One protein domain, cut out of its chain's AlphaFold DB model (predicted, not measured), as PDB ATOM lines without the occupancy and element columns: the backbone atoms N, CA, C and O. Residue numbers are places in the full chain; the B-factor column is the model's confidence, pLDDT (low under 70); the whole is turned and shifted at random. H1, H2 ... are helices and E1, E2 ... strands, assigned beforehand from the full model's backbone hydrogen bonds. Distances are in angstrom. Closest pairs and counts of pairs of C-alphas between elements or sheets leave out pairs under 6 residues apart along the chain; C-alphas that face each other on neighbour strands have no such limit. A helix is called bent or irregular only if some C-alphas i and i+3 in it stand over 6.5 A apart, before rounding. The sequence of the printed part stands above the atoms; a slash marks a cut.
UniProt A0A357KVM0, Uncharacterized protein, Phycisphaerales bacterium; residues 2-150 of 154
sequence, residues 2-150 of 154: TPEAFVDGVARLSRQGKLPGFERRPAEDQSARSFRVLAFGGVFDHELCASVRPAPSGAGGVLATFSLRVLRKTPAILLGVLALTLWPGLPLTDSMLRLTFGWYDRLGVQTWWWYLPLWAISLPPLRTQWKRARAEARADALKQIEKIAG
ATOM      1  N   THR A   2      73.001  35.747 -38.411       86.19
ATOM      2  CA  THR A   2      72.783  34.305 -38.160       86.19
ATOM      3  C   THR A   2      71.285  33.951 -38.149       86.19
ATOM      4  O   THR A   2      70.459  34.825 -37.866       86.19
ATOM      5  N   PRO A   3      70.898  32.685 -38.421       85.19
ATOM      6  CA  PRO A   3      69.503  32.236 -38.312       85.19
ATOM      7  C   PRO A   3      68.889  32.492 -36.932       85.19
ATOM      8  O   PRO A   3      67.710  32.815 -36.819       85.19
ATOM      9  N   GLU A   4      69.694  32.377 -35.880       86.94
ATOM     10  CA  GLU A   4      69.269  32.629 -34.506       86.94
ATOM     11  C   GLU A   4      68.994  34.110 -34.249       86.94
ATOM     12  O   GLU A   4      67.896  34.448 -33.807       86.94
ATOM     13  N   ALA A   5      69.903  34.999 -34.664       86.44
ATOM     14  CA  ALA A   5      69.693  36.444 -34.574       86.44
ATOM     15  C   ALA A   5      68.436  36.893 -35.344       86.44
ATOM     16  O   ALA A   5      67.721  37.793 -34.901       86.44
ATOM     17  N   PHE A   6      68.122  36.236 -36.467       88.50
ATOM     18  CA  PHE A   6      66.885  36.480 -37.214       88.50
ATOM     19  C   PHE A   6      65.649  36.127 -36.391       88.50
ATOM     20  O   PHE A   6      64.750  36.951 -36.230       88.50
ATOM     21  N   VAL A   7      65.603  34.918 -35.833       89.44
ATOM     22  CA  VAL A   7      64.455  34.463 -35.039       89.44
ATOM     23  C   VAL A   7      64.333  35.232 -33.719       89.44
ATOM     24  O   VAL A   7      63.220  35.427 -33.226       89.44
ATOM     25  N   ASP A   8      65.434  35.724 -33.154       89.56
ATOM     26  CA  ASP A   8      65.424  36.644 -32.014       89.56
ATOM     27  C   ASP A   8      64.814  38.002 -32.376       89.56
ATOM     28  O   ASP A   8      63.972  38.509 -31.629       89.56
ATOM     29  N   GLY A   9      65.157  38.568 -33.537       87.69
ATOM     30  CA  GLY A   9      64.536  39.791 -34.056       87.69
ATOM     31  C   GLY A   9      63.022  39.639 -34.245       87.69
ATOM     32  O   GLY A   9      62.238  40.471 -33.781       87.69
ATOM     33  N   VAL A  10      62.590  38.516 -34.821       89.81
ATOM     34  CA  VAL A  10      61.162  38.182 -34.969       89.81
ATOM     35  C   VAL A  10      60.484  37.999 -33.604       89.81
ATOM     36  O   VAL A  10      59.383  38.504 -33.381       89.81
ATOM     37  N   ALA A  11      61.142  37.340 -32.647       89.81
ATOM     38  CA  ALA A  11      60.603  37.170 -31.298       89.81
ATOM     39  C   ALA A  11      60.407  38.517 -30.580       89.81
ATOM     40  O   ALA A  11      59.414  38.700 -29.874       89.81
ATOM     41  N   ARG A  12      61.309  39.488 -30.788       89.62
ATOM     42  CA  ARG A  12      61.152  40.855 -30.265       89.62
ATOM     43  C   ARG A  12      59.911  41.540 -30.838       89.62
ATOM     44  O   ARG A  12      59.151  42.122 -30.070       89.62
ATOM     45  N   LEU A  13      59.655  41.420 -32.143       87.81
ATOM     46  CA  LEU A  13      58.422  41.934 -32.753       87.81
ATOM     47  C   LEU A  13      57.160  41.300 -32.156       87.81
ATOM     48  O   LEU A  13      56.164  41.994 -31.951       87.81
ATOM     49  N   SER A  14      57.186  40.000 -31.862       89.56
ATOM     50  CA  SER A  14      56.041  39.342 -31.225       89.56
ATOM     51  C   SER A  14      55.771  39.880 -29.822       89.56
ATOM     52  O   SER A  14      54.624  40.185 -29.505       89.56
ATOM     53  N   ARG A  15      56.817  40.106 -29.013       89.00
ATOM     54  CA  ARG A  15      56.682  40.717 -27.676       89.00
ATOM     55  C   ARG A  15      56.099  42.133 -27.721       89.00
ATOM     56  O   ARG A  15      55.473  42.557 -26.762       89.00
ATOM     57  N   GLN A  16      56.263  42.840 -28.840       88.81
ATOM     58  CA  GLN A  16      55.624  44.135 -29.101       88.81
ATOM     59  C   GLN A  16      54.163  44.014 -29.579       88.81
ATOM     60  O   GLN A  16      53.576  45.005 -30.003       88.81
ATOM     61  N   GLY A  17      53.585  42.809 -29.597       85.88
ATOM     62  CA  GLY A  17      52.224  42.551 -30.075       85.88
ATOM     63  C   GLY A  17      52.064  42.602 -31.598       85.88
ATOM     64  O   GLY A  17      50.946  42.533 -32.098       85.88
ATOM     65  N   LYS A  18      53.158  42.712 -32.367       86.88
ATOM     66  CA  LYS A  18      53.098  42.877 -33.832       86.88
ATOM     67  C   LYS A  18      52.973  41.558 -34.596       86.88
ATOM     68  O   LYS A  18      52.616  41.586 -35.773       86.88
ATOM     69  N   LEU A  19      53.287  40.436 -33.941       89.25
ATOM     70  CA  LEU A  19      53.239  39.077 -34.493       89.25
ATOM     71  C   LEU A  19      52.505  38.140 -33.515       89.25
ATOM     72  O   LEU A  19      53.140  37.587 -32.608       89.25
ATOM     73  N   PRO A  20      51.177  37.992 -33.649       86.94
ATOM     74  CA  PRO A  20      50.373  37.162 -32.758       86.94
ATOM     75  C   PRO A  20      50.631  35.666 -32.977       86.94
ATOM     76  O   PRO A  20      50.820  35.204 -34.099       86.94
ATOM     77  N   GLY A  21      50.621  34.894 -31.888       85.81
ATOM     78  CA  GLY A  21      50.831  33.444 -31.940       85.81
ATOM     79  C   GLY A  21      52.226  33.032 -32.413       85.81
ATOM     80  O   GLY A  21      52.369  31.988 -33.044       85.81
ATOM     81  N   PHE A  22      53.242  33.860 -32.142       90.88
ATOM     82  CA  PHE A  22      54.625  33.489 -32.418       90.88
ATOM     83  C   PHE A  22      55.037  32.284 -31.573       90.88
ATOM     84  O   PHE A  22      54.994  32.328 -30.344       90.88
ATOM     85  N   GLU A  23      55.512  31.239 -32.236       91.19
ATOM     86  CA  GLU A  23      56.024  30.040 -31.584       91.19
ATOM     87  C   GLU A  23      57.302  29.583 -32.289       91.19
ATOM     88  O   GLU A  23      57.325  29.422 -33.513       91.19
ATOM     89  N   ARG A  24      58.379  29.360 -31.529       91.38
ATOM     90  CA  ARG A  24      59.584  28.709 -32.061       91.38
ATOM     91  C   ARG A  24      59.323  27.221 -32.178       91.38
ATOM     92  O   ARG A  24      58.833  26.607 -31.237       91.38
ATOM     93  N   ARG A  25      59.713  26.631 -33.303       87.19
ATOM     94  CA  ARG A  25      59.690  25.182 -33.474       87.19
ATOM     95  C   ARG A  25      61.089  24.621 -33.671       87.19
ATOM     96  O   ARG A  25      61.910  25.258 -34.341       87.19
ATOM     97  N   PRO A  26      61.343  23.410 -33.145       80.44
ATOM     98  CA  PRO A  26      62.537  22.673 -33.511       80.44
ATOM     99  C   PRO A  26      62.535  22.491 -35.030       80.44
ATOM    100  O   PRO A  26      61.536  22.071 -35.618       80.44
ATOM    101  N   ALA A  27      63.631  22.896 -35.664       79.12
ATOM    102  CA  ALA A  27      63.851  22.602 -37.067       79.12
ATOM    103  C   ALA A  27      64.387  21.171 -37.191       79.12
ATOM    104  O   ALA A  27      65.073  20.680 -36.300       79.12
ATOM    105  N   GLU A  28      64.071  20.516 -38.305       76.75
ATOM    106  CA  GLU A  28      64.554  19.165 -38.624       76.75
ATOM    107  C   GLU A  28      66.080  19.124 -38.827       76.75
ATOM    108  O   GLU A  28      66.722  18.102 -38.619       76.75
ATOM    109  N   ASP A  29      66.662  20.273 -39.173       78.31
ATOM    110  CA  ASP A  29      68.093  20.490 -39.345       78.31
ATOM    111  C   ASP A  29      68.616  21.388 -38.212       78.31
ATOM    112  O   ASP A  29      68.064  22.463 -37.960       78.31
ATOM    113  N   GLN A  30      69.694  20.969 -37.543       75.94
ATOM    114  CA  GLN A  30      70.305  21.693 -36.420       75.94
ATOM    115  C   GLN A  30      70.848  23.074 -36.819       75.94
ATOM    116  O   GLN A  30      70.923  23.977 -35.980       75.94
ATOM    117  N   SER A  31      71.194  23.263 -38.095       74.62
ATOM    118  CA  SER A  31      71.652  24.541 -38.650       74.62
ATOM    119  C   SER A  31      70.502  25.485 -39.032       74.62
ATOM    120  O   SER A  31      70.712  26.679 -39.262       74.62
ATOM    121  N   ALA A  32      69.271  24.970 -39.056       82.06
ATOM    122  CA  ALA A  32      68.072  25.718 -39.375       82.06
ATOM    123  C   ALA A  32      67.330  26.158 -38.106       82.06
ATOM    124  O   ALA A  32      67.464  25.597 -37.014       82.06
ATOM    125  N   ARG A  33      66.500  27.187 -38.243       89.75
ATOM    126  CA  ARG A  33      65.538  27.598 -37.217       89.75
ATOM    127  C   ARG A  33      64.165  27.701 -37.849       89.75
ATOM    128  O   ARG A  33      64.043  28.107 -38.999       89.75
ATOM    129  N   SER A  34      63.125  27.337 -37.111       90.62
ATOM    130  CA  SER A  34      61.756  27.448 -37.606       90.62
ATOM    131  C   SER A  34      60.867  28.156 -36.598       90.62
ATOM    132  O   SER A  34      61.078  28.070 -35.389       90.62
ATOM    133  N   PHE A  35      59.883  28.890 -37.099       91.62
ATOM    134  CA  PHE A  35      58.883  29.537 -36.263       91.62
ATOM    135  C   PHE A  35      57.533  29.581 -36.969       91.62
ATOM    136  O   PHE A  35      57.431  29.353 -38.178       91.62
ATOM    137  N   ARG A  36      56.487  29.858 -36.200       92.56
ATOM    138  CA  ARG A  36      55.123  30.047 -36.693       92.56
ATOM    139  C   ARG A  36      54.552  31.342 -36.164       92.56
ATOM    140  O   ARG A  36      54.951  31.766 -35.089       92.56
ATOM    141  N   VAL A  37      53.651  31.943 -36.926       92.31
ATOM    142  CA  VAL A  37      52.839  33.103 -36.538       92.31
ATOM    143  C   VAL A  37      51.422  32.851 -37.047       92.31
ATOM    144  O   VAL A  37      51.243  32.190 -38.074       92.31
ATOM    145  N   LEU A  38      50.407  33.339 -36.341       90.00
ATOM    146  CA  LEU A  38      49.025  33.266 -36.814       90.00
ATOM    147  C   LEU A  38      48.829  34.211 -37.995       90.00
ATOM    148  O   LEU A  38      49.181  35.378 -37.896       90.00
ATOM    149  N   ALA A  39      48.238  33.715 -39.078       86.56
ATOM    150  CA  ALA A  39      47.784  34.494 -40.223       86.56
ATOM    151  C   ALA A  39      46.261  34.367 -40.316       86.56
ATOM    152  O   ALA A  39      45.728  33.284 -40.589       86.56
ATOM    153  N   PHE A  40      45.558  35.464 -40.053       82.31
ATOM    154  CA  PHE A  40      44.106  35.425 -39.907       82.31
ATOM    155  C   PHE A  40      43.422  35.331 -41.269       82.31
ATOM    156  O   PHE A  40      43.747  36.065 -42.203       82.31
ATOM    157  N   GLY A  41      42.477  34.400 -41.380       67.31
ATOM    158  CA  GLY A  41      41.819  34.043 -42.634       67.31
ATOM    159  C   GLY A  41      40.310  33.954 -42.474       67.31
ATOM    160  O   GLY A  41      39.738  32.896 -42.710       67.31
ATOM    161  N   GLY A  42      39.658  35.029 -42.034       77.81
ATOM    162  CA  GLY A  42      38.203  35.070 -41.872       77.81
ATOM    163  C   GLY A  42      37.664  33.897 -41.040       77.81
ATOM    164  O   GLY A  42      37.866  33.843 -39.834       77.81
ATOM    165  N   VAL A  43      36.975  32.954 -41.695       73.00
ATOM    166  CA  VAL A  43      36.379  31.761 -41.055       73.00
ATOM    167  C   VAL A  43      37.398  30.646 -40.792       73.00
ATOM    168  O   VAL A  43      37.198  29.849 -39.882       73.00
ATOM    169  N   PHE A  44      38.477  30.555 -41.576       82.00
ATOM    170  CA  PHE A  44      39.502  29.515 -41.442       82.00
ATOM    171  C   PHE A  44      40.871  30.151 -41.235       82.00
ATOM    172  O   PHE A  44      41.518  30.599 -42.186       82.00
ATOM    173  N   ASP A  45      41.340  30.137 -39.994       84.94
ATOM    174  CA  ASP A  45      42.664  30.651 -39.675       84.94
ATOM    175  C   ASP A  45      43.777  29.787 -40.256       84.94
ATOM    176  O   ASP A  45      43.648  28.576 -40.470       84.94
ATOM    177  N   HIS A  46      44.898  30.445 -40.517       89.25
ATOM    178  CA  HIS A  46      46.102  29.826 -41.027       89.25
ATOM    179  C   HIS A  46      47.288  30.142 -40.111       89.25
ATOM    180  O   HIS A  46      47.290  31.078 -39.319       89.25
ATOM    181  N   GLU A  47      48.332  29.340 -40.230       91.31
ATOM    182  CA  GLU A  47      49.630  29.556 -39.618       91.31
ATOM    183  C   GLU A  47      50.633  29.866 -40.729       91.31
ATOM    184  O   GLU A  47      50.817  29.078 -41.667       91.31
ATOM    185  N   LEU A  48      51.312  31.003 -40.609       91.19
ATOM    186  CA  LEU A  48      52.493  31.321 -41.392       91.19
ATOM    187  C   LEU A  48      53.689  30.602 -40.765       91.19
ATOM    188  O   LEU A  48      54.199  30.997 -39.720       91.19
ATOM    189  N   CYS A  49      54.128  29.521 -41.399       92.06
ATOM    190  CA  CYS A  49      55.289  28.742 -40.993       92.06
ATOM    191  C   CYS A  49      56.528  29.235 -41.740       92.06
ATOM    192  O   CYS A  49      56.546  29.229 -42.973       92.06
ATOM    193  N   ALA A  50      57.577  29.589 -41.009       91.44
ATOM    194  CA  ALA A  50      58.846  30.026 -41.564       91.44
ATOM    195  C   ALA A  50      59.965  29.031 -41.240       91.44
ATOM    196  O   ALA A  50      60.058  28.524 -40.120       91.44
ATOM    197  N   SER A  51      60.825  28.782 -42.224       90.44
ATOM    198  CA  SER A  51      62.081  28.043 -42.090       90.44
ATOM    199  C   SER A  51      63.227  28.973 -42.460       90.44
ATOM    200  O   SER A  51      63.235  29.535 -43.552       90.44
ATOM    201  N   VAL A  52      64.169  29.163 -41.546       90.19
ATOM    202  CA  VAL A  52      65.315  30.057 -41.689       90.19
ATOM    203  C   VAL A  52      66.569  29.204 -41.742       90.19
ATOM    204  O   VAL A  52      66.867  28.467 -40.801       90.19
ATOM    205  N   ARG A  53      67.300  29.298 -42.848       90.38
ATOM    206  CA  ARG A  53      68.561  28.589 -43.083       90.38
ATOM    207  C   ARG A  53      69.678  29.582 -43.401       90.38
ATOM    208  O   ARG A  53      69.383  30.701 -43.827       90.38
ATOM    209  N   PRO A  54      70.952  29.213 -43.207       86.38
ATOM    210  CA  PRO A  54      72.064  29.983 -43.753       86.38
ATOM    211  C   PRO A  54      71.903  30.126 -45.272       86.38
ATOM    212  O   PRO A  54      71.448  29.191 -45.935       86.38
ATOM    213  N   ALA A  55      72.242  31.288 -45.827       85.75
ATOM    214  CA  ALA A  55      72.233  31.455 -47.275       85.75
ATOM    215  C   ALA A  55      73.284  30.522 -47.919       85.75
ATOM    216  O   ALA A  55      74.418  30.467 -47.435       85.75
ATOM    217  N   PRO A  56      72.938  29.776 -48.985       75.38
ATOM    218  CA  PRO A  56      73.916  28.964 -49.695       75.38
ATOM    219  C   PRO A  56      74.939  29.878 -50.389       75.38
ATOM    220  O   PRO A  56      74.577  30.685 -51.240       75.38
ATOM    221  N   SER A  57      76.209  29.713 -50.006       63.88
ATOM    222  CA  SER A  57      77.419  30.284 -50.621       63.88
ATOM    223  C   SER A  57      77.621  31.808 -50.515       63.88
ATOM    224  O   SER A  57      77.016  32.595 -51.235       63.88
ATOM    225  N   GLY A  58      78.585  32.219 -49.676       57.69
ATOM    226  CA  GLY A  58      79.348  33.479 -49.784       57.69
ATOM    227  C   GLY A  58      78.634  34.793 -49.436       57.69
ATOM    228  O   GLY A  58      79.275  35.727 -48.959       57.69
ATOM    229  N   ALA A  59      77.317  34.876 -49.605       62.38
ATOM    230  CA  ALA A  59      76.521  36.023 -49.194       62.38
ATOM    231  C   ALA A  59      76.211  35.897 -47.699       62.38
ATOM    232  O   ALA A  59      75.257  35.222 -47.323       62.38
ATOM    233  N   GLY A  60      77.039  36.481 -46.827       68.06
ATOM    234  CA  GLY A  60      76.837  36.450 -45.374       68.06
ATOM    235  C   GLY A  60      75.413  36.869 -44.977       68.06
ATOM    236  O   GLY A  60      75.115  38.054 -44.856       68.06
ATOM    237  N   GLY A  61      74.522  35.899 -44.758       80.56
ATOM    238  CA  GLY A  61      73.086  36.145 -44.671       80.56
ATOM    239  C   GLY A  61      72.261  34.886 -44.404       80.56
ATOM    240  O   GLY A  61      72.788  33.788 -44.221       80.56
ATOM    241  N   VAL A  62      70.944  35.068 -44.360       87.44
ATOM    242  CA  VAL A  62      69.963  34.018 -44.066       87.44
ATOM    243  C   VAL A  62      68.901  33.955 -45.153       87.44
ATOM    244  O   VAL A  62      68.443  34.983 -45.651       87.44
ATOM    245  N   LEU A  63      68.485  32.741 -45.494       88.31
ATOM    246  CA  LEU A  63      67.364  32.458 -46.374       88.31
ATOM    247  C   LEU A  63      66.154  32.065 -45.522       88.31
ATOM    248  O   LEU A  63      66.174  31.033 -44.850       88.31
ATOM    249  N   ALA A  64      65.102  32.881 -45.557       88.31
ATOM    250  CA  ALA A  64      63.830  32.588 -44.902       88.31
ATOM    251  C   ALA A  64      62.794  32.127 -45.940       88.31
ATOM    252  O   ALA A  64      62.423  32.875 -46.843       88.31
ATOM    253  N   THR A  65      62.309  30.895 -45.808       90.94
ATOM    254  CA  THR A  65      61.229  30.331 -46.624       90.94
ATOM    255  C   THR A  65      59.934  30.326 -45.827       90.94
ATOM    256  O   THR A  65      59.879  29.770 -44.731       90.94
ATOM    257  N   PHE A  66      58.878  30.903 -46.397       91.88
ATOM    258  CA  PHE A  66      57.562  30.996 -45.770       91.88
ATOM    259  C   PHE A  66      56.568  30.046 -46.440       91.88
ATOM    260  O   PHE A  66      56.527  29.922 -47.663       91.88
ATOM    261  N   SER A  67      55.738  29.389 -45.638       91.56
ATOM    262  CA  SER A  67      54.652  28.527 -46.096       91.56
ATOM    263  C   SER A  67      53.404  28.773 -45.260       91.56
ATOM    264  O   SER A  67      53.486  28.957 -44.049       91.56
ATOM    265  N   LEU A  68      52.241  28.774 -45.906       91.19
ATOM    266  CA  LEU A  68      50.960  28.977 -45.237       91.19
ATOM    267  C   LEU A  68      50.279  27.621 -45.024       91.19
ATOM    268  O   LEU A  68      50.131  26.849 -45.974       91.19
ATOM    269  N   ARG A  69      49.863  27.321 -43.792       89.50
ATOM    270  CA  ARG A  69      49.162  26.076 -43.433       89.50
ATOM    271  C   ARG A  69      47.847  26.388 -42.737       89.50
ATOM    272  O   ARG A  69      47.766  27.365 -42.018       89.50
ATOM    273  N   VAL A  70      46.823  25.562 -42.927       86.75
ATOM    274  CA  VAL A  70      45.532  25.747 -42.243       86.75
ATOM    275  C   VAL A  70      45.662  25.355 -40.773       86.75
ATOM    276  O   VAL A  70      46.215  24.294 -40.459       86.75
ATOM    277  N   LEU A  71      45.112  26.173 -39.878       85.88
ATOM    278  CA  LEU A  71      45.011  25.856 -38.463       85.88
ATOM    279  C   LEU A  71      43.916  24.801 -38.267       85.88
ATOM    280  O   LEU A  71      42.731  25.085 -38.395       85.88
ATOM    281  N   ARG A  72      44.299  23.562 -37.930       80.56
ATOM    282  CA  ARG A  72      43.356  22.428 -37.780       80.56
ATOM    283  C   ARG A  72      42.291  22.633 -36.697       80.56
ATOM    284  O   ARG A  72      41.264  21.963 -36.734       80.56
ATOM    285  N   LYS A  73      42.521  23.544 -35.746       81.38
ATOM    286  CA  LYS A  73      41.562  23.848 -34.675       81.38
ATOM    287  C   LYS A  73      40.276  24.458 -35.228       81.38
ATOM    288  O   LYS A  73      39.194  24.065 -34.812       81.38
ATOM    289  N   THR A  74      40.380  25.357 -36.200       81.06
ATOM    290  CA  THR A  74      39.234  26.087 -36.745       81.06
ATOM    291  C   THR A  74      38.193  25.188 -37.433       81.06
ATOM    292  O   THR A  74      37.021  25.276 -37.066       81.06
ATOM    293  N   PRO A  75      38.553  24.252 -38.341       80.75
ATOM    294  CA  PRO A  75      37.574  23.321 -38.901       80.75
ATOM    295  C   PRO A  75      37.002  22.349 -37.858       80.75
ATOM    296  O   PRO A  75      35.844  21.964 -37.974       80.75
ATOM    297  N   ALA A  76      37.769  21.978 -36.825       85.44
ATOM    298  CA  ALA A  76      37.260  21.133 -35.743       85.44
ATOM    299  C   ALA A  76      36.199  21.856 -34.894       85.44
ATOM    300  O   ALA A  76      35.162  21.273 -34.591       85.44
ATOM    301  N   ILE A  77      36.424  23.134 -34.564       86.31
ATOM    302  CA  ILE A  77      35.444  23.971 -33.852       86.31
ATOM    303  C   ILE A  77      34.176  24.124 -34.690       86.31
ATOM    304  O   ILE A  77      33.084  23.910 -34.174       86.31
ATOM    305  N   LEU A  78      34.314  24.429 -35.986       84.88
ATOM    306  CA  LEU A  78      33.172  24.535 -36.893       84.88
ATOM    307  C   LEU A  78      32.354  23.237 -36.907       84.88
ATOM    308  O   LEU A  78      31.139  23.283 -36.749       84.88
ATOM    309  N   LEU A  79      33.011  22.081 -37.039       85.44
ATOM    310  CA  LEU A  79      32.337  20.783 -37.020       85.44
ATOM    311  C   LEU A  79      31.633  20.517 -35.680       85.44
ATOM    312  O   LEU A  79      30.504  20.038 -35.674       85.44
ATOM    313  N   GLY A  80      32.271  20.862 -34.558       89.31
ATOM    314  CA  GLY A  80      31.682  20.734 -33.226       89.31
ATOM    315  C   GLY A  80      30.437  21.606 -33.045       89.31
ATOM    316  O   GLY A  80      29.419  21.121 -32.559       89.31
ATOM    317  N   VAL A  81      30.479  22.862 -33.496       87.31
ATOM    318  CA  VAL A  81      29.322  23.774 -33.471       87.31
ATOM    319  C   VAL A  81      28.202  23.255 -34.374       87.31
ATOM    320  O   VAL A  81      27.042  23.228 -33.965       87.31
ATOM    321  N   LEU A  82      28.526  22.789 -35.582       84.75
ATOM    322  CA  LEU A  82      27.541  22.199 -36.493       84.75
ATOM    323  C   LEU A  82      26.876  20.961 -35.873       84.75
ATOM    324  O   LEU A  82      25.655  20.853 -35.896       84.75
ATOM    325  N   ALA A  83      27.650  20.070 -35.252       85.50
ATOM    326  CA  ALA A  83      27.105  18.909 -34.555       85.50
ATOM    327  C   ALA A  83      26.204  19.321 -33.378       85.50
ATOM    328  O   ALA A  83      25.098  18.803 -33.250       85.50
ATOM    329  N   LEU A  84      26.632  20.286 -32.560       86.69
ATOM    330  CA  LEU A  84      25.877  20.746 -31.391       86.69
ATOM    331  C   LEU A  84      24.580  21.475 -31.765       86.69
ATOM    332  O   LEU A  84      23.601  21.380 -31.037       86.69
ATOM    333  N   THR A  85      24.561  22.197 -32.885       81.88
ATOM    334  CA  THR A  85      23.351  22.881 -33.378       81.88
ATOM    335  C   THR A  85      22.367  21.915 -34.032       81.88
ATOM    336  O   THR A  85      21.157  22.066 -33.875       81.88
ATOM    337  N   LEU A  86      22.870  20.893 -34.726       82.50
ATOM    338  CA  LEU A  86      22.051  19.896 -35.408       82.50
ATOM    339  C   LEU A  86      21.453  18.867 -34.440       82.50
ATOM    340  O   LEU A  86      20.308  18.446 -34.609       82.50
ATOM    341  N   TRP A  87      22.221  18.474 -33.421       83.00
ATOM    342  CA  TRP A  87      21.860  17.406 -32.492       83.00
ATOM    343  C   TRP A  87      20.530  17.614 -31.755       83.00
ATOM    344  O   TRP A  87      19.748  16.674 -31.755       83.00
ATOM    345  N   PRO A  88      20.211  18.780 -31.153       83.12
ATOM    346  CA  PRO A  88      18.912  18.987 -30.515       83.12
ATOM    347  C   PRO A  88      17.789  19.214 -31.536       83.12
ATOM    348  O   PRO A  88      16.632  18.915 -31.247       83.12
ATOM    349  N   GLY A  89      18.116  19.708 -32.735       81.56
ATOM    350  CA  GLY A  89      17.137  19.962 -33.791       81.56
ATOM    351  C   GLY A  89      16.501  18.680 -34.322       81.56
ATOM    352  O   GLY A  89      15.301  18.651 -34.581       81.56
ATOM    353  N   LEU A  90      17.275  17.602 -34.428       84.06
ATOM    354  CA  LEU A  90      16.826  16.332 -34.997       84.06
ATOM    355  C   LEU A  90      15.753  15.602 -34.154       84.06
ATOM    356  O   LEU A  90      14.691  15.323 -34.706       84.06
ATOM    357  N   PRO A  91      15.942  15.336 -32.844       86.06
ATOM    358  CA  PRO A  91      14.919  14.708 -32.010       86.06
ATOM    359  C   PRO A  91      13.724  15.632 -31.771       86.06
ATOM    360  O   PRO A  91      12.600  15.145 -31.667       86.06
ATOM    361  N   LEU A  92      13.933  16.953 -31.723       86.50
ATOM    362  CA  LEU A  92      12.837  17.916 -31.618       86.50
ATOM    363  C   LEU A  92      11.949  17.871 -32.867       86.50
ATOM    364  O   LEU A  92      10.730  17.773 -32.754       86.50
ATOM    365  N   THR A  93      12.565  17.887 -34.051       85.25
ATOM    366  CA  THR A  93      11.853  17.795 -35.333       85.25
ATOM    367  C   THR A  93      11.156  16.442 -35.474       85.25
ATOM    368  O   THR A  93       9.991  16.405 -35.858       85.25
ATOM    369  N   ASP A  94      11.820  15.341 -35.104       85.25
ATOM    370  CA  ASP A  94      11.223  13.998 -35.100       85.25
ATOM    371  C   ASP A  94       9.998  13.931 -34.175       85.25
ATOM    372  O   ASP A  94       8.932  13.477 -34.589       85.25
ATOM    373  N   SER A  95      10.117  14.474 -32.960       85.88
ATOM    374  CA  SER A  95       9.023  14.509 -31.983       85.88
ATOM    375  C   SER A  95       7.842  15.338 -32.486       85.88
ATOM    376  O   SER A  95       6.703  14.884 -32.401       85.88
ATOM    377  N   MET A  96       8.088  16.528 -33.049       87.50
ATOM    378  CA  MET A  96       7.014  17.349 -33.616       87.50
ATOM    379  C   MET A  96       6.306  16.634 -34.763       87.50
ATOM    380  O   MET A  96       5.082  16.592 -34.765       87.50
ATOM    381  N   LEU A  97       7.048  16.033 -35.698       86.94
ATOM    382  CA  LEU A  97       6.462  15.366 -36.863       86.94
ATOM    383  C   LEU A  97       5.594  14.169 -36.482       86.94
ATOM    384  O   LEU A  97       4.511  14.013 -37.042       86.94
ATOM    385  N   ARG A  98       6.022  13.360 -35.508       85.31
ATOM    386  CA  ARG A  98       5.214  12.243 -34.992       85.31
ATOM    387  C   ARG A  98       3.944  12.721 -34.291       85.31
ATOM    388  O   ARG A  98       2.892  12.113 -34.455       85.31
ATOM    389  N   LEU A  99       4.024  13.823 -33.543       86.75
ATOM    390  CA  LEU A  99       2.875  14.397 -32.837       86.75
ATOM    391  C   LEU A  99       1.864  15.054 -33.786       86.75
ATOM    392  O   LEU A  99       0.661  14.951 -33.561       86.75
ATOM    393  N   THR A 100       2.325  15.737 -34.837       85.00
ATOM    394  CA  THR A 100       1.446  16.476 -35.757       85.00
ATOM    395  C   THR A 100       0.935  15.627 -36.916       85.00
ATOM    396  O   THR A 100      -0.152  15.887 -37.429       85.00
ATOM    397  N   PHE A 101       1.693  14.618 -37.350       84.19
ATOM    398  CA  PHE A 101       1.381  13.820 -38.532       84.19
ATOM    399  C   PHE A 101       1.353  12.326 -38.202       84.19
ATOM    400  O   PHE A 101       2.344  11.620 -38.348       84.19
ATOM    401  N   GLY A 102       0.172  11.796 -37.866       78.31
ATOM    402  CA  GLY A 102      -0.005  10.361 -37.579       78.31
ATOM    403  C   GLY A 102       0.288   9.409 -38.755       78.31
ATOM    404  O   GLY A 102       0.322   8.193 -38.581       78.31
ATOM    405  N   TRP A 103       0.505   9.933 -39.969       80.19
ATOM    406  CA  TRP A 103       0.986   9.160 -41.121       80.19
ATOM    407  C   TRP A 103       2.514   9.031 -41.170       80.19
ATOM    408  O   TRP A 103       3.019   8.161 -41.878       80.19
ATOM    409  N   TYR A 104       3.251   9.859 -40.425       79.81
ATOM    410  CA  TYR A 104       4.713   9.897 -40.443       79.81
ATOM    411  C   TYR A 104       5.324   8.593 -39.919       79.81
ATOM    412  O   TYR A 104       6.196   8.015 -40.565       79.81
ATOM    413  N   ASP A 105       4.765   8.048 -38.835       78.38
ATOM    414  CA  ASP A 105       5.145   6.728 -38.312       78.38
ATOM    415  C   ASP A 105       4.893   5.600 -39.323       78.38
ATOM    416  O   ASP A 105       5.599   4.593 -39.342       78.38
ATOM    417  N   ARG A 106       3.902   5.779 -40.204       78.88
ATOM    418  CA  ARG A 106       3.473   4.774 -41.181       78.88
ATOM    419  C   ARG A 106       4.375   4.720 -42.419       78.88
ATOM    420  O   ARG A 106       4.393   3.703 -43.104       78.88
ATOM    421  N   LEU A 107       5.121   5.787 -42.703       79.44
ATOM    422  CA  LEU A 107       6.053   5.855 -43.833       79.44
ATOM    423  C   LEU A 107       7.388   5.153 -43.568       79.44
ATOM    424  O   LEU A 107       8.123   4.894 -44.515       79.44
ATOM    425  N   GLY A 108       7.739   4.887 -42.305       77.56
ATOM    426  CA  GLY A 108       9.030   4.287 -41.943       77.56
ATOM    427  C   GLY A 108      10.252   5.137 -42.323       77.56
ATOM    428  O   GLY A 108      11.384   4.663 -42.228       77.56
ATOM    429  N   VAL A 109      10.047   6.385 -42.755       79.81
ATOM    430  CA  VAL A 109      11.120   7.299 -43.149       79.81
ATOM    431  C   VAL A 109      11.727   7.896 -41.890       79.81
ATOM    432  O   VAL A 109      11.059   8.582 -41.121       79.81
ATOM    433  N   GLN A 110      13.014   7.648 -41.679       83.44
ATOM    434  CA  GLN A 110      13.724   8.202 -40.536       83.44
ATOM    435  C   GLN A 110      14.042   9.681 -40.788       83.44
ATOM    436  O   GLN A 110      14.550  10.038 -41.851       83.44
ATOM    437  N   THR A 111      13.790  10.543 -39.798       83.50
ATOM    438  CA  THR A 111      13.955  12.006 -39.913       83.50
ATOM    439  C   THR A 111      15.326  12.415 -40.451       83.50
ATOM    440  O   THR A 111      15.429  13.301 -41.294       83.50
ATOM    441  N   TRP A 112      16.395  11.714 -40.065       83.06
ATOM    442  CA  TRP A 112      17.749  12.027 -40.528       83.06
ATOM    443  C   TRP A 112      17.985  11.791 -42.030       83.06
ATOM    444  O   TRP A 112      18.867  12.445 -42.588       83.06
ATOM    445  N   TRP A 113      17.208  10.926 -42.702       87.75
ATOM    446  CA  TRP A 113      17.390  10.609 -44.130       87.75
ATOM    447  C   TRP A 113      17.185  11.810 -45.040       87.75
ATOM    448  O   TRP A 113      17.905  11.960 -46.020       87.75
ATOM    449  N   TRP A 114      16.215  12.663 -44.725       85.06
ATOM    450  CA  TRP A 114      15.896  13.847 -45.522       85.06
ATOM    451  C   TRP A 114      16.360  15.139 -44.840       85.06
ATOM    452  O   TRP A 114      16.734  16.095 -45.521       85.06
ATOM    453  N   TYR A 115      16.420  15.158 -43.505       83.81
ATOM    454  CA  TYR A 115      16.840  16.329 -42.742       83.81
ATOM    455  C   TYR A 115      18.324  16.658 -42.952       83.81
ATOM    456  O   TYR A 115      18.663  17.816 -43.196       83.81
ATOM    457  N   LEU A 116      19.215  15.653 -42.936       85.75
ATOM    458  CA  LEU A 116      20.650  15.882 -43.147       85.75
ATOM    459  C   LEU A 116      20.972  16.394 -44.563       85.75
ATOM    460  O   LEU A 116      21.734  17.358 -44.658       85.75
ATOM    461  N   PRO A 117      20.402  15.840 -45.655       87.56
ATOM    462  CA  PRO A 117      20.586  16.411 -46.989       87.56
ATOM    463  C   PRO A 117      20.080  17.850 -47.118       87.56
ATOM    464  O   PRO A 117      20.802  18.692 -47.650       87.56
ATOM    465  N   LEU A 118      18.880  18.164 -46.611       86.88
ATOM    466  CA  LEU A 118      18.342  19.530 -46.663       86.88
ATOM    467  C   LEU A 118      19.212  20.515 -45.880       86.88
ATOM    468  O   LEU A 118      19.494  21.620 -46.351       86.88
ATOM    469  N   TRP A 119      19.685  20.097 -44.709       85.69
ATOM    470  CA  TRP A 119      20.613  20.885 -43.911       85.69
ATOM    471  C   TRP A 119      21.945  21.099 -44.643       85.69
ATOM    472  O   TRP A 119      22.426  22.228 -44.721       85.69
ATOM    473  N   ALA A 120      22.505  20.056 -45.262       84.56
ATOM    474  CA  ALA A 120      23.755  20.141 -46.015       84.56
ATOM    475  C   ALA A 120      23.655  21.064 -47.242       84.56
ATOM    476  O   ALA A 120      24.614  21.768 -47.546       84.56
ATOM    477  N   ILE A 121      22.504  21.094 -47.924       85.94
ATOM    478  CA  ILE A 121      22.233  22.012 -49.047       85.94
ATOM    479  C   ILE A 121      22.125  23.462 -48.563       85.94
ATOM    480  O   ILE A 121      22.539  24.382 -49.266       85.94
ATOM    481  N   SER A 122      21.584  23.666 -47.361       82.12
ATOM    482  CA  SER A 122      21.410  24.995 -46.766       82.12
ATOM    483  C   SER A 122      22.728  25.612 -46.291       82.12
ATOM    484  O   SER A 122      22.814  26.830 -46.114       82.12
ATOM    485  N   LEU A 123      23.771  24.800 -46.084       80.38
ATOM    486  CA  LEU A 123      25.090  25.315 -45.746       80.38
ATOM    487  C   LEU A 123      25.663  26.120 -46.923       80.38
ATOM    488  O   LEU A 123      25.702  25.623 -48.053       80.38
ATOM    489  N   PRO A 124      26.185  27.338 -46.676       77.75
ATOM    490  CA  PRO A 124      26.931  28.066 -47.688       77.75
ATOM    491  C   PRO A 124      28.040  27.181 -48.263       77.75
ATOM    492  O   PRO A 124      28.622  26.372 -47.530       77.75
ATOM    493  N   PRO A 125      28.407  27.346 -49.544       81.75
ATOM    494  CA  PRO A 125      29.418  26.509 -50.163       81.75
ATOM    495  C   PRO A 125      30.753  26.668 -49.427       81.75
ATOM    496  O   PRO A 125      31.496  27.631 -49.644       81.75
ATOM    497  N   LEU A 126      31.085  25.679 -48.590       81.44
ATOM    498  CA  LEU A 126      32.321  25.625 -47.801       81.44
ATOM    499  C   LEU A 126      33.555  25.812 -48.686       81.44
ATOM    500  O   LEU A 126      34.524  26.446 -48.285       81.44
ATOM    501  N   ARG A 127      33.495  25.341 -49.939       80.88
ATOM    502  CA  ARG A 127      34.545  25.544 -50.948       80.88
ATOM    503  C   ARG A 127      34.808  27.022 -51.249       80.88
ATOM    504  O   ARG A 127      35.964  27.413 -51.393       80.88
ATOM    505  N   THR A 128      33.764  27.838 -51.358       85.06
ATOM    506  CA  THR A 128      33.890  29.275 -51.638       85.06
ATOM    507  C   THR A 128      34.441  30.005 -50.420       85.06
ATOM    508  O   THR A 128      35.379  30.791 -50.556       85.06
ATOM    509  N   GLN A 129      33.937  29.680 -49.226       84.62
ATOM    510  CA  GLN A 129      34.463  30.228 -47.974       84.62
ATOM    511  C   GLN A 129      35.933  29.850 -47.760       84.62
ATOM    512  O   GLN A 129      36.737  30.701 -47.401       84.62
ATOM    513  N   TRP A 130      36.314  28.614 -48.078       84.62
ATOM    514  CA  TRP A 130      37.696  28.146 -48.005       84.62
ATOM    515  C   TRP A 130      38.626  28.898 -48.960       84.62
ATOM    516  O   TRP A 130      39.713  29.327 -48.572       84.62
ATOM    517  N   LYS A 131      38.211  29.086 -50.222       86.62
ATOM    518  CA  LYS A 131      38.980  29.874 -51.202       86.62
ATOM    519  C   LYS A 131      39.169  31.314 -50.729       86.62
ATOM    520  O   LYS A 131      40.277  31.838 -50.833       86.62
ATOM    521  N   ARG A 132      38.113  31.924 -50.186       85.94
ATOM    522  CA  ARG A 132      38.143  33.286 -49.647       85.94
ATOM    523  C   ARG A 132      39.062  33.399 -48.431       85.94
ATOM    524  O   ARG A 132      39.966  34.227 -48.447       85.94
ATOM    525  N   ALA A 133      38.917  32.505 -47.455       86.06
ATOM    526  CA  ALA A 133      39.776  32.438 -46.276       86.06
ATOM    527  C   ALA A 133      41.258  32.296 -46.650       86.06
ATOM    528  O   ALA A 133      42.114  32.975 -46.093       86.06
ATOM    529  N   ARG A 134      41.573  31.470 -47.659       86.88
ATOM    530  CA  ARG A 134      42.944  31.316 -48.164       86.88
ATOM    531  C   ARG A 134      43.486  32.594 -48.810       86.88
ATOM    532  O   ARG A 134      44.674  32.879 -48.675       86.88
ATOM    533  N   ALA A 135      42.653  33.338 -49.537       88.31
ATOM    534  CA  ALA A 135      43.050  34.608 -50.143       88.31
ATOM    535  C   ALA A 135      43.314  35.683 -49.075       88.31
ATOM    536  O   ALA A 135      44.348  36.346 -49.120       88.31
ATOM    537  N   GLU A 136      42.428  35.792 -48.082       88.50
ATOM    538  CA  GLU A 136      42.560  36.715 -46.948       88.50
ATOM    539  C   GLU A 136      43.800  36.386 -46.102       88.50
ATOM    540  O   GLU A 136      44.639  37.260 -45.876       88.50
ATOM    541  N   ALA A 137      44.007  35.110 -45.762       89.31
ATOM    542  CA  ALA A 137      45.187  34.660 -45.027       89.31
ATOM    543  C   ALA A 137      46.494  34.903 -45.795       89.31
ATOM    544  O   ALA A 137      47.522  35.210 -45.194       89.31
ATOM    545  N   ARG A 138      46.480  34.797 -47.131       89.69
ATOM    546  CA  ARG A 138      47.648  35.131 -47.958       89.69
ATOM    547  C   ARG A 138      47.952  36.627 -47.917       89.69
ATOM    548  O   ARG A 138      49.122  36.990 -47.837       89.69
ATOM    549  N   ALA A 139      46.929  37.477 -47.967       90.50
ATOM    550  CA  ALA A 139      47.107  38.921 -47.861       90.50
ATOM    551  C   ALA A 139      47.674  39.316 -46.486       90.50
ATOM    552  O   ALA A 139      48.599  40.124 -46.421       90.50
ATOM    553  N   ASP A 140      47.178  38.716 -45.402       89.06
ATOM    554  CA  ASP A 140      47.707  38.960 -44.057       89.06
ATOM    555  C   ASP A 140      49.142  38.435 -43.895       89.06
ATOM    556  O   ASP A 140      50.021  39.152 -43.416       89.06
ATOM    557  N   ALA A 141      49.431  37.233 -44.402       89.50
ATOM    558  CA  ALA A 141      50.779  36.671 -44.394       89.50
ATOM    559  C   ALA A 141      51.799  37.575 -45.105       89.50
ATOM    560  O   ALA A 141      52.905  37.756 -44.601       89.50
ATOM    561  N   LEU A 142      51.436  38.181 -46.240       91.44
ATOM    562  CA  LEU A 142      52.306  39.133 -46.936       91.44
ATOM    563  C   LEU A 142      52.603  40.371 -46.078       91.44
ATOM    564  O   LEU A 142      53.764  40.756 -45.967       91.44
ATOM    565  N   LYS A 143      51.593  40.932 -45.397       90.81
ATOM    566  CA  LYS A 143      51.786  42.055 -44.459       90.81
ATOM    567  C   LYS A 143      52.712  41.678 -43.303       90.81
ATOM    568  O   LYS A 143      53.519  42.489 -42.858       90.81
ATOM    569  N   GLN A 144      52.605  40.453 -42.791       89.12
ATOM    570  CA  GLN A 144      53.487  39.965 -41.730       89.12
ATOM    571  C   GLN A 144      54.923  39.767 -42.221       89.12
ATOM    572  O   GLN A 144      55.857  40.161 -41.526       89.12
ATOM    573  N   ILE A 145      55.109  39.216 -43.425       90.69
ATOM    574  CA  ILE A 145      56.428  39.069 -44.056       90.69
ATOM    575  C   ILE A 145      57.076  40.439 -44.260       90.69
ATOM    576  O   ILE A 145      58.252  40.599 -43.949       90.69
ATOM    577  N   GLU A 146      56.321  41.437 -44.717       90.69
ATOM    578  CA  GLU A 146      56.812  42.806 -44.890       90.69
ATOM    579  C   GLU A 146      57.256  43.429 -43.557       90.69
ATOM    580  O   GLU A 146      58.357  43.974 -43.462       90.69
ATOM    581  N   LYS A 147      56.470  43.253 -42.485       88.44
ATOM    582  CA  LYS A 147      56.849  43.674 -41.123       88.44
ATOM    583  C   LYS A 147      58.126  42.987 -40.633       88.44
ATOM    584  O   LYS A 147      58.979  43.641 -40.036       88.44
ATOM    585  N   ILE A 148      58.258  41.681 -40.875       88.62
ATOM    586  CA  ILE A 148      59.455  40.907 -40.519       88.62
ATOM    587  C   ILE A 148      60.665  41.421 -41.304       88.62
ATOM    588  O   ILE A 148      61.715  41.663 -40.715       88.62
ATOM    589  N   ALA A 149      60.515  41.635 -42.612       87.38
ATOM    590  CA  ALA A 149      61.579  42.132 -43.475       87.38
ATOM    591  C   ALA A 149      62.054  43.532 -43.057       87.38
ATOM    592  O   ALA A 149      63.260  43.770 -43.004       87.38
ATOM    593  N   GLY A 150      61.128  44.435 -42.716       84.81
ATOM    594  CA  GLY A 150      61.456  45.776 -42.231       84.81
ATOM    595  C   GLY A 150      62.219  45.766 -40.906       84.81
ATOM    596  O   GLY A 150      63.185  46.503 -40.753       84.81
TER     597      GLY A 150
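This is residues 2 to 150 of the 154 residues of an uncharacterized protein of Phycisphaerales bacterium (UniProt A0A357KVM0). A twisted sheet of four strands, E1 to E4, with helices H1 and H5 over one face and no named helix on the other, makes a head at one end of a long rod. A loose arm makes most of the length: H2 runs out from E4, bent but nearly straight, the chain turns at the short H3 at the far tip, and H4 leads back to H5, which ends over the sheet. The printed part has 149 residues, in the order H1 E1 E2 E3 E4 H2 H3 H4 H5, of mixed class, helices and strands; the sheet runs E1 - E2 - E3 - E4, all antiparallel. The whole is extended, with a radius of gyration of the C-alphas of 24.1 A and spans of 83 by 28 by 27 A.

The strands are E1, residues 23 to 25, 6.4 A; E2, 33 to 39, 19.3 A; E3, 46 to 54, 26.1 A; and E4, 62 to 70, 25.9 A. H1, residues 3 to 15, spans 18.7 A from C-alpha 3 at (69.503, 32.236, -38.312). H2, residues 73 to 100, was assigned as one helix by its hydrogen bonds but is bent, with C-alphas 85 and 88 6.6 A apart; its arms are H2a, residues 73 to 85, 18.3 A, and H2b, residues 88 to 100, 18.4 A, which ends with C-alpha 100 at (1.446, 16.476, -35.757). H3 is residues 104 to 107, 5.4 A, and H4 is 111 to 122, 16.5 A. H5, residues 126 to 150, spans 35.9 A and ends at (61.456, 45.776, -42.231).

The strongly twisted sheet is a meander, each strand the antiparallel neighbour of the one before, and each successive pair is a hairpin. Within hydrogen-bond range are N 25 and O 34, 2.9 A, N 37 and O 48, 3.0 A, and N 49 and O 67, 2.8 A. H1 and H5 are on the same face, two layers in all. H1 runs along the strands at a height over the sheet of 9.2 A; the closest C-alphas of H1 and E3 are Pro 3 and Val 52, 5.8 A. H5 runs slantwise to the strands at a height of 8.4 A; its closest C-alpha to E2 is Ala 137, 5.5 A from Ala 39. H1 and H5 are close but not clearly touching, C-alphas Val 10 and Ile 148 being closest at 6.4 A. H2a and H2b stand at a shallow tilt of 20 degrees. H2b touches H4 at a steep tilt of 57 degrees, opposite ways, with C-alphas Asp 94 and Thr 111 closest at 5.9 A. H2b and H3 only just touch, and only at the corner, with 3 pairs of C-alphas within 8 A. H2a is apart from H4 and H5. Every O i to N i+4 pair is within hydrogen-bond range in H1, H2a, H2b and H5; H4 has 7 of 8, and H3 is too short for such a pair.

The C-alphas farthest apart, Gly 58 and Gly 102, are 83.5 A apart. Residues 79 to 85 and 120 to 125 stand free. The printed part has no cut and no long link. The mean pLDDT of the printed part is 85.0; residues 41 and 57 to 60 are under 70.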